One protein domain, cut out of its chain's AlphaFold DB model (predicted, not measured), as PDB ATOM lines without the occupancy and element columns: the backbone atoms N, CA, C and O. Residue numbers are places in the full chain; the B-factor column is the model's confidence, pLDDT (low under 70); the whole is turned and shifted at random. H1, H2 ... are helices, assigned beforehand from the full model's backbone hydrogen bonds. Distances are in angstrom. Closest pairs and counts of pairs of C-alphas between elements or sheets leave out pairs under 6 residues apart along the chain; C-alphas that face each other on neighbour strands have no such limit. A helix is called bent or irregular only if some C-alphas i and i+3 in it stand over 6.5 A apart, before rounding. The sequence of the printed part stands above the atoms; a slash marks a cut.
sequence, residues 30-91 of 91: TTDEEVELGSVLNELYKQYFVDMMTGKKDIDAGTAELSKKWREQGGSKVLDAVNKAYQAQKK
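AT A GLANCE: This is residues 30 to 91 of the 91 residues of an uncharacterized protein of Paenibacillus sp. JC52 (UniProt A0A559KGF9). H1 and H2a, first arm of bent helix H2, lie side by side as a helical hairpin; H2b turns away past H1's first residues, and residues 86 to 91 stick out. The printed part has 62 residues with two named helices, H1 then H2, all helix. It is loose, radius of gyration of the C-alphas 13.8 A, spans 46 by 20 by 17 A.

HOW THE PARTS SIT: Start at H1, residues 32 to 53, irregular: C-alphas 36 and 39 are 7.5 A apart. H2, residues 59 to 89, was assigned as one helix by its hydrogen bonds but is bent, C-alphas 73 and 76 being 8.1 A apart; arms H2a, residues 59 to 73, and H2b, residues 76 to 89, stand about perpendicular at 76 degrees. H1 and H2a, a hairpin, touch at a shallow tilt of 20 degrees, opposite ways; their closest C-alphas, Met 52 and Ile 59, are 5.5 A apart. H1 touches H2b with residues 33 to 37 alone, the closest C-alphas, Glu 33 and Val 78, 5.3 A apart. O i to N i+4 pairs are within hydrogen-bond range throughout H2b, 16 of 18 in H1 and 10 of 11 in H2a.

IN THESE COORDINATES: Find C-alpha 32 at (30.335, 56.305, 5.771); H1 runs 31.2 A from there. H2a spans 20.5 A, and H2b 20.2 A to C-alpha 89 at (37.562, 50.524, 19.455).

THE WHOLE: The farthest C-alphas, Lys 56 and Lys 91, are 46.4 A apart. The printed part has no cut, the H1 to H2 link is tight, and pLDDT is under 70 at residues 90 to 91.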
ATOM      1  N   THR A  30      29.362  57.721  13.309       90.12
ATOM      2  CA  THR A  30      28.567  57.194  12.199       90.12
ATOM      3  C   THR A  30      29.512  56.792  11.069       90.12
ATOM      4  O   THR A  30      30.416  57.555  10.731       90.12
ATOM      5  N   THR A  31      29.341  55.588  10.530       92.25
ATOM      6  CA  THR A  31      30.153  55.079   9.414       92.25
ATOM      7  C   THR A  31      29.732  55.703   8.081       92.25
ATOM      8  O   THR A  31      28.590  56.142   7.933       92.25
ATOM      9  N   ASP A  32      30.633  55.740   7.096       94.50
ATOM     10  CA  ASP A  32      30.335  56.305   5.771       94.50
ATOM     11  C   ASP A  32      29.168  55.562   5.101       94.50
ATOM     12  O   ASP A  32      28.277  56.175   4.511       94.50
ATOM     13  N   GLU A  33      29.106  54.241   5.279       94.94
ATOM     14  CA  GLU A  33      28.025  53.397   4.782       94.94
ATOM     15  C   GLU A  33      26.673  53.736   5.428       94.94
ATOM     16  O   GLU A  33      25.643  53.681   4.753       94.94
ATOM     17  N   GLU A  34      26.645  54.106   6.714       94.00
ATOM     18  CA  GLU A  34      25.424  54.591   7.375       94.00
ATOM     19  C   GLU A  34      24.976  55.943   6.819       94.00
ATOM     20  O   GLU A  34      23.775  56.161   6.650       94.00
ATOM     21  N   VAL A  35      25.915  56.841   6.509       95.38
ATOM     22  CA  VAL A  35      25.603  58.146   5.906       95.38
ATOM     23  C   VAL A  35      25.020  57.968   4.504       95.38
ATOM     24  O   VAL A  35      24.027  58.610   4.165       95.38
ATOM     25  N   GLU A  36      25.606  57.082   3.700       94.94
ATOM     26  CA  GLU A  36      25.202  56.857   2.311       94.94
ATOM     27  C   GLU A  36      23.879  56.081   2.200       94.94
ATOM     28  O   GLU A  36      22.980  56.472   1.453       94.94
ATOM     29  N   LEU A  37      23.735  54.981   2.946       95.69
ATOM     30  CA  LEU A  37      22.620  54.037   2.785       95.69
ATOM     31  C   LEU A  37      21.499  54.246   3.810       95.69
ATOM     32  O   LEU A  37      20.393  53.728   3.631       95.69
ATOM     33  N   GLY A  38      21.753  55.009   4.875       92.56
ATOM     34  CA  GLY A  38      20.850  55.141   6.016       92.56
ATOM     35  C   GLY A  38      19.451  55.629   5.646       92.56
ATOM     36  O   GLY A  38      18.471  55.090   6.162       92.56
ATOM     37  N   SER A  39      19.326  56.594   4.726       95.56
ATOM     38  CA  SER A  39      18.009  57.115   4.318       95.56
ATOM     39  C   SER A  39      17.155  56.039   3.647       95.56
ATOM     40  O   SER A  39      16.034  55.780   4.085       95.56
ATOM     41  N   VAL A  40      17.708  55.358   2.640       96.06
ATOM     42  CA  VAL A  40      16.998  54.333   1.857       96.06
ATOM     43  C   VAL A  40      16.605  53.148   2.742       96.06
ATOM     44  O   VAL A  40      15.463  52.687   2.722       96.06
ATOM     45  N   LEU A  41      17.531  52.694   3.587       97.25
ATOM     46  CA  LEU A  41      17.292  51.601   4.526       97.25
ATOM     47  C   LEU A  41      16.216  51.948   5.570       97.25
ATOM     48  O   LEU A  41      15.404  51.092   5.935       97.25
ATOM     49  N   ASN A  42      16.184  53.198   6.037       97.44
ATOM     50  CA  ASN A  42      15.186  53.682   6.989       97.44
ATOM     51  C   ASN A  42      13.798  53.837   6.352       97.44
ATOM     52  O   ASN A  42      12.790  53.531   6.985       97.44
ATOM     53  N   GLU A  43      13.723  54.288   5.101       97.62
ATOM     54  CA  GLU A  43      12.465  54.354   4.350       97.62
ATOM     55  C   GLU A  43      11.851  52.964   4.167       97.62
ATOM     56  O   GLU A  43      10.674  52.770   4.485       97.62
ATOM     57  N   LEU A  44      12.660  51.976   3.764       97.56
ATOM     58  CA  LEU A  44      12.226  50.582   3.661       97.56
ATOM     59  C   LEU A  44      11.696  50.060   5.005       97.56
ATOM     60  O   LEU A  44      10.613  49.474   5.062       97.56
ATOM     61  N   TYR A  45      12.435  50.294   6.094       97.69
ATOM     62  CA  TYR A  45      12.004  49.913   7.440       97.69
ATOM     63  C   TYR A  45      10.652  50.538   7.805       97.69
ATOM     64  O   TYR A  45       9.734  49.822   8.207       97.69
ATOM     65  N   LYS A  46      10.501  51.857   7.627       98.06
ATOM     66  CA  LYS A  46       9.263  52.581   7.956       98.06
ATOM     67  C   LYS A  46       8.075  52.061   7.163       98.06
ATOM     68  O   LYS A  46       7.001  51.893   7.736       98.06
ATOM     69  N   GLN A  47       8.261  51.783   5.875       97.50
ATOM     70  CA  GLN A  47       7.202  51.235   5.038       97.50
ATOM     71  C   GLN A  47       6.712  49.884   5.575       97.50
ATOM     72  O   GLN A  47       5.519  49.722   5.824       97.50
ATOM     73  N   TYR A  48       7.624  48.940   5.823       98.00
ATOM     74  CA  TYR A  48       7.259  47.623   6.354       98.00
ATOM     75  C   TYR A  48       6.648  47.711   7.750       98.00
ATOM     76  O   TYR A  48       5.680  47.012   8.038       98.00
ATOM     77  N   PHE A  49       7.176  48.586   8.607       97.56
ATOM     78  CA  PHE A  49       6.619  48.827   9.932       97.56
ATOM     79  C   PHE A  49       5.161  49.299   9.854       97.56
ATOM     80  O   PHE A  49       4.297  48.731  10.520       97.56
ATOM     81  N   VAL A  50       4.861  50.286   9.004       97.94
ATOM     82  CA  VAL A  50       3.490  50.783   8.808       97.94
ATOM     83  C   VAL A  50       2.588  49.704   8.208       97.94
ATOM     84  O   VAL A  50       1.456  49.534   8.663       97.94
ATOM     85  N   ASP A  51       3.069  48.946   7.225       97.94
ATOM     86  CA  ASP A  51       2.290  47.870   6.607       97.94
ATOM     87  C   ASP A  51       1.939  46.762   7.615       97.94
ATOM     88  O   ASP A  51       0.813  46.267   7.603       97.94
ATOM     89  N   MET A  52       2.854  46.420   8.529       97.94
ATOM     90  CA  MET A  52       2.592  45.459   9.608       97.94
ATOM     91  C   MET A  52       1.637  46.029  10.665       97.94
ATOM     92  O   MET A  52       0.660  45.381  11.028       97.94
ATOM     93  N   MET A  53       1.850  47.271  11.113       97.38
ATOM     94  CA  MET A  53       0.986  47.930  12.103       97.38
ATOM     95  C   MET A  53      -0.453  48.130  11.613       97.38
ATOM     96  O   MET A  53      -1.389  48.115  12.410       97.38
ATOM     97  N   THR A  54      -0.640  48.330  10.307       97.56
ATOM     98  CA  THR A  54      -1.964  48.511   9.687       97.56
ATOM     99  C   THR A  54      -2.601  47.200   9.221       97.56
ATOM    100  O   THR A  54      -3.705  47.225   8.680       97.56
ATOM    101  N   GLY A  55      -1.929  46.060   9.413       96.25
ATOM    102  CA  GLY A  55      -2.421  44.741   9.007       96.25
ATOM    103  C   GLY A  55      -2.390  44.481   7.496       96.25
ATOM    104  O   GLY A  55      -2.947  43.488   7.040       96.25
ATOM    105  N   LYS A  56      -1.742  45.344   6.699       96.62
ATOM    106  CA  LYS A  56      -1.516  45.114   5.258       96.62
ATOM    107  C   LYS A  56      -0.517  43.988   5.000       96.62
ATOM    108  O   LYS A  56      -0.556  43.361   3.942       96.62
ATOM    109  N   LYS A  57       0.386  43.749   5.949       94.94
ATOM    110  CA  LYS A  57       1.277  42.589   5.993       94.94
ATOM    111  C   LYS A  57       1.117  41.888   7.333       94.94
ATOM    112  O   LYS A  57       1.016  42.538   8.367       94.94
ATOM    113  N   ASP A  58       1.145  40.563   7.288       97.56
ATOM    114  CA  ASP A  58       1.354  39.746   8.479       97.56
ATOM    115  C   ASP A  58       2.716  40.072   9.125       97.56
ATOM    116  O   ASP A  58       3.671  40.413   8.420       97.56
ATOM    117  N   ILE A  59       2.799  39.985  10.456       95.94
ATOM    118  CA  ILE A  59       3.990  40.389  11.218       95.94
ATOM    119  C   ILE A  59       5.167  39.451  10.939       95.94
ATOM    120  O   ILE A  59       6.278  39.926  10.685       95.94
ATOM    121  N   ASP A  60       4.943  38.137  10.949       97.00
ATOM    122  CA  ASP A  60       6.016  37.154  10.789       97.00
ATOM    123  C   ASP A  60       6.547  37.176   9.352       97.00
ATOM    124  O   ASP A  60       7.755  37.299   9.115       97.00
ATOM    125  N   ALA A  61       5.637  37.152   8.374       96.31
ATOM    126  CA  ALA A  61       5.996  37.249   6.964       96.31
ATOM    127  C   ALA A  61       6.638  38.606   6.624       96.31
ATOM    128  O   ALA A  61       7.650  38.663   5.917       96.31
ATOM    129  N   GLY A  62       6.084  39.702   7.153       97.12
ATOM    130  CA  GLY A  62       6.588  41.058   6.951       97.12
ATOM    131  C   GLY A  62       7.990  41.247   7.521       97.12
ATOM    132  O   GLY A  62       8.852  41.815   6.847       97.12
ATOM    133  N   THR A  63       8.256  40.697   8.706       97.38
ATOM    134  CA  THR A  63       9.580  40.736   9.340       97.38
ATOM    135  C   THR A  63      10.607  39.943   8.535       97.38
ATOM    136  O   THR A  63      11.705  40.444   8.278       97.38
ATOM    137  N   ALA A  64      10.265  38.728   8.090       97.62
ATOM    138  CA  ALA A  64      11.162  37.904   7.281       97.62
ATOM    139  C   ALA A  64      11.523  38.582   5.946       97.62
ATOM    140  O   ALA A  64      12.691  38.619   5.548       97.62
ATOM    141  N   GLU A  65      10.533  39.170   5.273       97.69
ATOM    142  CA  GLU A  65      10.732  39.861   4.002       97.69
ATOM    143  C   GLU A  65      11.543  41.155   4.167       97.69
ATOM    144  O   GLU A  65      12.488  41.380   3.405       97.69
ATOM    145  N   LEU A  66      11.230  41.970   5.182       97.94
ATOM    146  CA  LEU A  66      12.000  43.169   5.527       97.94
ATOM    147  C   LEU A  66      13.464  42.813   5.791       97.94
ATOM    148  O   LEU A  66      14.362  43.417   5.213       97.94
ATOM    149  N   SER A  67      13.703  41.802   6.626       97.12
ATOM    150  CA  SER A  67      15.035  41.324   7.002       97.12
ATOM    151  C   SER A  67      15.884  40.967   5.774       97.12
ATOM    152  O   SER A  67      17.067  41.320   5.704       97.12
ATOM    153  N   LYS A  68      15.282  40.310   4.777       97.94
ATOM    154  CA  LYS A  68      15.945  39.978   3.513       97.94
ATOM    155  C   LYS A  68      16.212  41.226   2.667       97.94
ATOM    156  O   LYS A  68      17.362  41.493   2.325       97.94
ATOM    157  N   LYS A  69      15.173  42.016   2.379       97.69
ATOM    158  CA  LYS A  69      15.273  43.190   1.493       97.69
ATOM    159  C   LYS A  69      16.200  44.269   2.036       97.69
ATOM    160  O   LYS A  69      16.965  44.853   1.279       97.69
ATOM    161  N   TRP A  70      16.176  44.502   3.344       98.19
ATOM    162  CA  TRP A  70      17.053  45.468   4.004       98.19
ATOM    163  C   TRP A  70      18.530  45.100   3.816       98.19
ATOM    164  O   TRP A  70      19.352  45.953   3.491       98.19
ATOM    165  N   ARG A  71      18.869  43.806   3.922       97.62
ATOM    166  CA  ARG A  71      20.230  43.319   3.652       97.62
ATOM    167  C   ARG A  71      20.613  43.441   2.180       97.62
ATOM    168  O   ARG A  71      21.720  43.889   1.890       97.62
ATOM    169  N   GLU A  72      19.707  43.089   1.270       96.94
ATOM    170  CA  GLU A  72      19.917  43.208  -0.182       96.94
ATOM    171  C   GLU A  72      20.146  44.663  -0.625       96.94
ATOM    172  O   GLU A  72      20.971  44.908  -1.502       96.94
ATOM    173  N   GLN A  73      19.495  45.636   0.020       95.44
ATOM    174  CA  GLN A  73      19.654  47.070  -0.265       95.44
ATOM    175  C   GLN A  73      20.911  47.706   0.354       95.44
ATOM    176  O   GLN A  73      21.049  48.926   0.372       95.44
ATOM    177  N   GLY A  74      21.853  46.899   0.844       95.12
ATOM    178  CA  GLY A  74      23.127  47.384   1.381       95.12
ATOM    179  C   GLY A  74      23.202  47.404   2.904       95.12
ATOM    180  O   GLY A  74      24.256  47.720   3.449       95.12
ATOM    181  N   GLY A  75      22.156  46.962   3.603       96.88
ATOM    182  CA  GLY A  75      22.184  46.813   5.053       96.88
ATOM    183  C   GLY A  75      23.289  45.876   5.556       96.88
ATOM    184  O   GLY A  75      23.864  46.115   6.613       96.88
ATOM    185  N   SER A  76      23.676  44.856   4.777       97.50
ATOM    186  CA  SER A  76      24.836  44.016   5.121       97.50
ATOM    187  C   SER A  76      26.150  44.807   5.148       97.50
ATOM    188  O   SER A  76      26.975  44.573   6.024       97.50
ATOM    189  N   LYS A  77      26.333  45.776   4.239       97.00
ATOM    190  CA  LYS A  77      27.535  46.628   4.213       97.00
ATOM    191  C   LYS A  77      27.593  47.528   5.442       97.00
ATOM    192  O   LYS A  77      28.643  47.629   6.066       97.00
ATOM    193  N   VAL A  78      26.450  48.111   5.811       96.44
ATOM    194  CA  VAL A  78      26.304  48.895   7.044       96.44
ATOM    195  C   VAL A  78      26.667  48.048   8.265       96.44
ATOM    196  O   VAL A  78      27.482  48.471   9.077       96.44
ATOM    197  N   LEU A  79      26.139  46.823   8.373       95.56
ATOM    198  CA  LEU A  79      26.466  45.922   9.485       95.56
ATOM    199  C   LEU A  79      27.965  45.599   9.556       95.56
ATOM    200  O   LEU A  79      28.543  45.621  10.644       95.56
ATOM    201  N   ASP A  80      28.601  45.329   8.417       96.38
ATOM    202  CA  ASP A  80      30.036  45.054   8.361       96.38
ATOM    203  C   ASP A  80      30.871  46.275   8.769       96.38
ATOM    204  O   ASP A  80      31.841  46.131   9.518       96.38
ATOM    205  N   ALA A  81      30.504  47.472   8.305       94.94
ATOM    206  CA  ALA A  81      31.184  48.723   8.634       94.94
ATOM    207  C   ALA A  81      31.076  49.054  10.128       94.94
ATOM    208  O   ALA A  81      32.086  49.279  10.798       94.94
ATOM    209  N   VAL A  82      29.862  48.980  10.672       93.94
ATOM    210  CA  VAL A  82      29.555  49.182  12.094       93.94
ATOM    211  C   VAL A  82      30.318  48.170  12.955       93.94
ATOM    212  O   VAL A  82      30.964  48.545  13.935       93.94
ATOM    213  N   ASN A  83      30.341  46.889  12.572       93.19
ATOM    214  CA  ASN A  83      31.100  45.875  13.305       93.19
ATOM    215  C   ASN A  83      32.615  46.132  13.243       93.19
ATOM    216  O   ASN A  83      33.296  46.015  14.261       93.19
ATOM    217  N   LYS A  84      33.165  46.536  12.091       93.38
ATOM    218  CA  LYS A  84      34.583  46.928  11.987       93.38
ATOM    219  C   LYS A  84      34.904  48.113  12.897       93.38
ATOM    220  O   LYS A  84      35.893  48.051  13.627       93.38
ATOM    221  N   ALA A  85      34.063  49.147  12.900       91.94
ATOM    222  CA  ALA A  85      34.216  50.308  13.772       91.94
ATOM    223  C   ALA A  85      34.150  49.913  15.258       91.94
ATOM    224  O   ALA A  85      34.940  50.397  16.070       91.94
ATOM    225  N   TYR A  86      33.265  48.987  15.627       91.31
ATOM    226  CA  TYR A  86      33.198  48.437  16.981       91.31
ATOM    227  C   TYR A  86      34.479  47.690  17.382       91.31
ATOM    228  O   TYR A  86      35.061  47.977  18.426       91.31
ATOM    229  N   GLN A  87      34.963  46.767  16.547       90.31
ATOM    230  CA  GLN A  87      36.179  45.999  16.845       90.31
ATOM    231  C   GLN A  87      37.432  46.882  16.895       90.31
ATOM    232  O   GLN A  87      38.331  46.625  17.695       90.31
ATOM    233  N   ALA A  88      37.493  47.939  16.082       88.38
ATOM    234  CA  ALA A  88      38.598  48.894  16.098       88.38
ATOM    235  C   ALA A  88      38.702  49.670  17.423       88.38
ATOM    236  O   ALA A  88      39.802  50.049  17.804       88.38
ATOM    237  N   GLN A  89      37.589  49.862  18.142       81.50
ATOM    238  CA  GLN A  89      37.562  50.524  19.455       81.50
ATOM    239  C   GLN A  89      37.977  49.611  20.618       81.50
ATOM    240  O   GLN A  89      38.221  50.106  21.715       81.50
ATOM    241  N   LYS A  90      38.020  48.286  20.406       68.94
ATOM    242  CA  LYS A  90      38.483  47.304  21.405       68.94
ATOM    243  C   LYS A  90      40.006  47.128  21.441       68.94
ATOM    244  O   LYS A  90      40.491  46.380  22.290       68.94
ATOM    245  N   LYS A  91      40.733  47.746  20.509       52.59
ATOM    246  CA  LYS A  91      42.198  47.855  20.533       52.59
ATOM    247  C   LYS A  91      42.616  49.121  21.262       52.59
ATOM    248  O   LYS A  91      43.654  49.043  21.951       52.59
TER     249      LYS A  91